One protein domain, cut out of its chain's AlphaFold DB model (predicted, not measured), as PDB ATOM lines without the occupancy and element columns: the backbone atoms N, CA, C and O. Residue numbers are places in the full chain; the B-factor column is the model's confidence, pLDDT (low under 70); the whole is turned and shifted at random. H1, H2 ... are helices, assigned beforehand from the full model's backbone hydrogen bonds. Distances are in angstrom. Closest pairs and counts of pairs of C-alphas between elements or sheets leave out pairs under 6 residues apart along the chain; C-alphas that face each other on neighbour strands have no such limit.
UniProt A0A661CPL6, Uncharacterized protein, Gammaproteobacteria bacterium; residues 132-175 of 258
ATOM      1  N   LYS A 132       2.020 -12.084 -33.854       86.69
ATOM      2  CA  LYS A 132       0.800 -12.767 -33.420       86.69
ATOM      3  C   LYS A 132      -0.447 -11.958 -33.763       86.69
ATOM      4  O   LYS A 132      -1.426 -12.533 -34.225       86.69
ATOM      5  N   ALA A 133      -0.399 -10.636 -33.603       86.75
ATOM      6  CA  ALA A 133      -1.480  -9.745 -34.003       86.75
ATOM      7  C   ALA A 133      -1.756  -9.830 -35.514       86.75
ATOM      8  O   ALA A 133      -2.906  -9.991 -35.911       86.75
ATOM      9  N   THR A 134      -0.712  -9.794 -36.347       87.62
ATOM     10  CA  THR A 134      -0.810  -9.955 -37.804       87.62
ATOM     11  C   THR A 134      -1.362 -11.331 -38.171       87.62
ATOM     12  O   THR A 134      -2.274 -11.409 -38.988       87.62
ATOM     13  N   MET A 135      -0.888 -12.402 -37.524       88.31
ATOM     14  CA  MET A 135      -1.403 -13.758 -37.738       88.31
ATOM     15  C   MET A 135      -2.891 -13.881 -37.399       88.31
ATOM     16  O   MET A 135      -3.653 -14.428 -38.185       88.31
ATOM     17  N   ASN A 136      -3.322 -13.339 -36.261       88.06
ATOM     18  CA  ASN A 136      -4.724 -13.410 -35.852       88.06
ATOM     19  C   ASN A 136      -5.631 -12.523 -36.720       88.06
ATOM     20  O   ASN A 136      -6.800 -12.842 -36.894       88.06
ATOM     21  N   GLN A 137      -5.116 -11.401 -37.230       89.50
ATOM     22  CA  GLN A 137      -5.901 -10.456 -38.023       89.50
ATOM     23  C   GLN A 137      -6.026 -10.865 -39.497       89.50
ATOM     24  O   GLN A 137      -7.047 -10.575 -40.113       89.50
ATOM     25  N   TYR A 138      -4.993 -11.489 -40.063       92.31
ATOM     26  CA  TYR A 138      -4.902 -11.763 -41.501       92.31
ATOM     27  C   TYR A 138      -4.713 -13.245 -41.831       92.31
ATOM     28  O   TYR A 138      -4.426 -13.563 -42.976       92.31
ATOM     29  N   GLY A 139      -4.855 -14.152 -40.861       90.06
ATOM     30  CA  GLY A 139      -4.637 -15.590 -41.064       90.06
ATOM     31  C   GLY A 139      -5.563 -16.244 -42.094       90.06
ATOM     32  O   GLY A 139      -5.229 -17.304 -42.608       90.06
ATOM     33  N   GLU A 140      -6.691 -15.607 -42.405       91.88
ATOM     34  CA  GLU A 140      -7.666 -16.045 -43.415       91.88
ATOM     35  C   GLU A 140      -7.514 -15.299 -44.753       91.88
ATOM     36  O   GLU A 140      -8.302 -15.512 -45.666       91.88
ATOM     37  N   ALA A 141      -6.536 -14.396 -44.877       91.94
ATOM     38  CA  ALA A 141      -6.291 -13.701 -46.134       91.94
ATOM     39  C   ALA A 141      -5.574 -14.625 -47.134       91.94
ATOM     40  O   ALA A 141      -4.607 -15.300 -46.779       91.94
ATOM     41  N   ASP A 142      -5.961 -14.592 -48.407       92.56
ATOM     42  CA  ASP A 142      -5.344 -15.380 -49.482       92.56
ATOM     43  C   ASP A 142      -3.857 -15.033 -49.652       92.56
ATOM     44  O   ASP A 142      -3.012 -15.894 -49.899       92.56
ATOM     45  N   ASN A 143      -3.509 -13.760 -49.437       93.44
ATOM     46  CA  ASN A 143      -2.133 -13.272 -49.438       93.44
ATOM     47  C   ASN A 143      -1.465 -13.301 -48.047       93.44
ATOM     48  O   ASN A 143      -0.447 -12.638 -47.838       93.44
ATOM     49  N   PHE A 144      -1.978 -14.085 -47.091       93.81
ATOM     50  CA  PHE A 144      -1.433 -14.181 -45.729       93.81
ATOM     51  C   PHE A 144       0.074 -14.476 -45.689       93.81
ATOM     52  O   PHE A 144       0.817 -13.829 -44.945       93.81
ATOM     53  N   LEU A 145       0.554 -15.424 -46.502       93.94
ATOM     54  CA  LEU A 145       1.977 -15.781 -46.539       93.94
ATOM     55  C   LEU A 145       2.857 -14.605 -46.978       93.94
ATOM     56  O   LEU A 145       3.939 -14.416 -46.423       93.94
ATOM     57  N   GLU A 146       2.381 -13.795 -47.923       95.19
ATOM     58  CA  GLU A 146       3.081 -12.593 -48.378       95.19
ATOM     59  C   GLU A 146       3.125 -11.533 -47.268       95.19
ATOM     60  O   GLU A 146       4.182 -10.960 -47.000       95.19
ATOM     61  N   ILE A 147       2.014 -11.343 -46.545       94.50
ATOM     62  CA  ILE A 147       1.949 -10.442 -45.384       94.50
ATOM     63  C   ILE A 147       2.977 -10.858 -44.318       94.50
ATOM     64  O   ILE A 147       3.689 -10.009 -43.775       94.50
ATOM     65  N   MET A 148       3.083 -12.158 -44.023       95.00
ATOM     66  CA  MET A 148       4.020 -12.672 -43.017       95.00
ATOM     67  C   MET A 148       5.479 -12.573 -43.461       95.00
ATOM     68  O   MET A 148       6.318 -12.145 -42.669       95.00
ATOM     69  N   GLN A 149       5.783 -12.899 -44.721       95.00
ATOM     70  CA  GLN A 149       7.119 -12.689 -45.287       95.00
ATOM     71  C   GLN A 149       7.507 -11.215 -45.215       95.00
ATOM     72  O   GLN A 149       8.613 -10.883 -44.782       95.00
ATOM     73  N   LYS A 150       6.572 -10.317 -45.553       96.75
ATOM     74  CA  LYS A 150       6.836  -8.886 -45.493       96.75
ATOM     75  C   LYS A 150       7.084  -8.403 -44.073       96.75
ATOM     76  O   LYS A 150       7.968  -7.578 -43.849       96.75
ATOM     77  N   LEU A 151       6.317  -8.904 -43.111       94.06
ATOM     78  CA  LEU A 151       6.550  -8.605 -41.708       94.06
ATOM     79  C   LEU A 151       7.944  -9.069 -41.267       94.06
ATOM     80  O   LEU A 151       8.658  -8.283 -40.653       94.06
ATOM     81  N   ASP A 152       8.347 -10.295 -41.600       92.81
ATOM     82  CA  ASP A 152       9.662 -10.824 -41.222       92.81
ATOM     83  C   ASP A 152      10.805  -9.993 -41.858       92.81
ATOM     84  O   ASP A 152      11.765  -9.636 -41.169       92.81
ATOM     85  N   GLU A 153      10.673  -9.572 -43.125       95.19
ATOM     86  CA  GLU A 153      11.605  -8.626 -43.768       95.19
ATOM     87  C   GLU A 153      11.684  -7.285 -43.029       95.19
ATOM     88  O   GLU A 153      12.768  -6.727 -42.833       95.19
ATOM     89  N   LEU A 154      10.533  -6.728 -42.648       94.25
ATOM     90  CA  LEU A 154      10.470  -5.446 -41.957       94.25
ATOM     91  C   LEU A 154      11.056  -5.547 -40.552       94.25
ATOM     92  O   LEU A 154      11.775  -4.643 -40.143       94.25
ATOM     93  N   MET A 155      10.806  -6.642 -39.837       90.44
ATOM     94  CA  MET A 155      11.387  -6.900 -38.519       90.44
ATOM     95  C   MET A 155      12.909  -7.067 -38.589       90.44
ATOM     96  O   MET A 155      13.603  -6.636 -37.675       90.44
ATOM     97  N   HIS A 156      13.439  -7.640 -39.675       92.25
ATOM     98  CA  HIS A 156      14.885  -7.773 -39.869       92.25
ATOM     99  C   HIS A 156      15.577  -6.438 -40.185       92.25
ATOM    100  O   HIS A 156      16.706  -6.209 -39.758       92.25
ATOM    101  N   ASN A 157      14.909  -5.557 -40.936       92.06
ATOM    102  CA  ASN A 157      15.500  -4.307 -41.427       92.06
ATOM    103  C   ASN A 157      15.187  -3.079 -40.558       92.06
ATOM    104  O   ASN A 157      15.860  -2.052 -40.676       92.06
ATOM    105  N   ALA A 158      14.139  -3.130 -39.738       87.50
ATOM    106  CA  ALA A 158      13.728  -1.997 -38.924       87.50
ATOM    107  C   ALA A 158      14.662  -1.785 -37.729       87.50
ATOM    108  O   ALA A 158      15.173  -2.718 -37.122       87.50
ATOM    109  N   THR A 159      14.825  -0.521 -37.343       85.56
ATOM    110  CA  THR A 159      15.565  -0.137 -36.135       85.56
ATOM    111  C   THR A 159      14.780  -0.374 -34.843       85.56
ATOM    112  O   THR A 159      15.358  -0.269 -33.766       85.56
ATOM    113  N   SER A 160      13.472  -0.632 -34.942       88.06
ATOM    114  CA  SER A 160      12.570  -0.883 -33.816       88.06
ATOM    115  C   SER A 160      11.318  -1.637 -34.261       88.06
ATOM    116  O   SER A 160      10.881  -1.523 -35.415       88.06
ATOM    117  N   VAL A 161      10.673  -2.345 -33.334       86.31
ATOM    118  CA  VAL A 161       9.411  -3.052 -33.606       86.31
ATOM    119  C   VAL A 161       8.290  -2.066 -33.941       86.31
ATOM    120  O   VAL A 161       7.474  -2.298 -34.837       86.31
ATOM    121  N   ALA A 162       8.288  -0.895 -33.301       84.44
ATOM    122  CA  ALA A 162       7.355   0.182 -33.629       84.44
ATOM    123  C   ALA A 162       7.527   0.683 -35.078       84.44
ATOM    124  O   ALA A 162       6.534   0.974 -35.757       84.44
ATOM    125  N   ALA A 163       8.769   0.761 -35.572       88.94
ATOM    126  CA  ALA A 163       9.048   1.120 -36.960       88.94
ATOM    127  C   ALA A 163       8.576   0.024 -37.926       88.94
ATOM    128  O   ALA A 163       7.901   0.354 -38.906       88.94
ATOM    129  N   ALA A 164       8.829  -1.251 -37.614       91.12
ATOM    130  CA  ALA A 164       8.315  -2.381 -38.392       91.12
ATOM    131  C   ALA A 164       6.776  -2.363 -38.465       91.12
ATOM    132  O   ALA A 164       6.208  -2.436 -39.555       91.12
ATOM    133  N   LYS A 165       6.091  -2.133 -37.336       89.44
ATOM    134  CA  LYS A 165       4.621  -2.002 -37.263       89.44
ATOM    135  C   LYS A 165       4.083  -0.895 -38.153       89.44
ATOM    136  O   LYS A 165       3.096  -1.079 -38.869       89.44
ATOM    137  N   LYS A 166       4.726   0.272 -38.115       91.69
ATOM    138  CA  LYS A 166       4.340   1.414 -38.945       91.69
ATOM    139  C   LYS A 166       4.575   1.127 -40.428       91.69
ATOM    140  O   LYS A 166       3.702   1.448 -41.231       91.69
ATOM    141  N   ALA A 167       5.710   0.525 -40.778       94.31
ATOM    142  CA  ALA A 167       6.047   0.170 -42.151       94.31
ATOM    143  C   ALA A 167       5.084  -0.882 -42.719       94.31
ATOM    144  O   ALA A 167       4.567  -0.691 -43.818       94.31
ATOM    145  N   LEU A 168       4.747  -1.916 -41.940       94.81
ATOM    146  CA  LEU A 168       3.778  -2.933 -42.345       94.81
ATOM    147  C   LEU A 168       2.405  -2.302 -42.595       94.81
ATOM    148  O   LEU A 168       1.776  -2.568 -43.611       94.81
ATOM    149  N   LYS A 169       1.964  -1.392 -41.717       94.38
ATOM    150  CA  LYS A 169       0.697  -0.671 -41.895       94.38
ATOM    151  C   LYS A 169       0.676   0.211 -43.149       94.38
ATOM    152  O   LYS A 169      -0.398   0.434 -43.697       94.38
ATOM    153  N   ILE A 170       1.815   0.765 -43.569       96.38
ATOM    154  CA  ILE A 170       1.916   1.526 -44.825       96.38
ATOM    155  C   ILE A 170       1.818   0.565 -46.009       96.38
ATOM    156  O   ILE A 170       0.977   0.772 -46.877       96.38
ATOM    157  N   TRP A 171       2.596  -0.516 -45.993       97.06
ATOM    158  CA  TRP A 171       2.600  -1.512 -47.061       97.06
ATOM    159  C   TRP A 171       1.226  -2.171 -47.260       97.06
ATOM    160  O   TRP A 171       0.773  -2.286 -48.393       97.06
ATOM    161  N   LEU A 172       0.508  -2.491 -46.178       96.12
ATOM    162  CA  LEU A 172      -0.852  -3.049 -46.225       96.12
ATOM    163  C   LEU A 172      -1.905  -2.087 -46.798       96.12
ATOM    164  O   LEU A 172      -2.990  -2.520 -47.169       96.12
ATOM    165  N   LYS A 173      -1.634  -0.775 -46.856       95.25
ATOM    166  CA  LYS A 173      -2.522   0.164 -47.565       95.25
ATOM    167  C   LYS A 173      -2.337   0.091 -49.074       95.25
ATOM    168  O   LYS A 173      -3.279   0.365 -49.806       95.25
ATOM    169  N   GLU A 174      -1.123  -0.213 -49.513       95.06
ATOM    170  CA  GLU A 174      -0.772  -0.370 -50.925       95.06
ATOM    171  C   GLU A 174      -1.105  -1.785 -51.417       95.06
ATOM    172  O   GLU A 174      -1.478  -1.959 -52.571       95.06
ATOM    173  N   ASN A 175      -1.031  -2.772 -50.519       94.94
ATOM    174  CA  ASN A 175      -1.277  -4.190 -50.768       94.94
ATOM    175  C   ASN A 175      -2.323  -4.690 -49.756       94.94
ATOM    176  O   ASN A 175      -1.960  -5.293 -48.741       94.94
TER     177      ASN A 175
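This is residues 132 to 175 of the 258 residues of an uncharacterized protein of Gammaproteobacteria bacterium (UniProt A0A661CPL6). Helix H2 makes one side of a small three-helix body, and H1 and H3 fold back over it from its two ends, making two helical hairpins that share H2. H1 is a short piece near the first end of H2, while H3, as many residues long as H2, slants across it and swings away toward its own last residues; H1 and H3 do not meet. The printed part has 44 residues with three named helices, in the order H1, H2, H3, and no named strand; the class is all helix. The whole is compact, with a radius of gyration of the C-alphas of 9.9 A, and its C-alphas span 29 by 21 by 14 A.

H2, residues 144 to 157, touches both of the other helices. H3, residues 161 to 174, touches H2 with 9 pairs of C-alphas within 8 A. The closest C-alphas of the two are those of Leu 154 and Ala 164, 5.2 A apart. H2 and H3 are a helical hairpin: they run opposite ways at a steep tilt of 42 degrees, with their centres 10.0 A apart. H1, residues 132 to 138, touches H2 with 4 pairs of C-alphas within 8 A, and H2 touches H1 with residues 144 to 148 alone. The closest C-alphas here are those of Tyr 138 and Phe 144, 6.0 A apart. H1 and H2 are a helical hairpin too, running opposite ways at a steep tilt of 38 degrees, with their centres 12.1 A apart. H1 and H3 are apart. In H1 and H2 every O i to N i+4 pair is within hydrogen-bond range; in H3 it is 8 of 10.

H2 begins at C-alpha 144, at (-1.433, -14.181, -45.729), and is 20.1 A long from first to last C-alpha, ending at Asn 157. H3 runs from Val 161 to Glu 174 over 20.3 A and ends at C-alpha 174, at (-0.772, -0.370, -50.925). H1 starts at C-alpha 132, at (0.800, -12.767, -33.420), and ends at Tyr 138, 9.9 A away from C-alpha to C-alpha.

The two C-alphas farthest apart are those of Asp 142 and Thr 159, at 29.1 A. The C-alphas of the first and last printed residues, Lys 132 and Asn 175, are 19.5 A apart. The printed part has no cut. The links from H1 to H2, of 5 residues, and from H2 to H3, of 3 residues, are both tight. The mean pLDDT of the printed part is 91.9, and no printed residue is under 70.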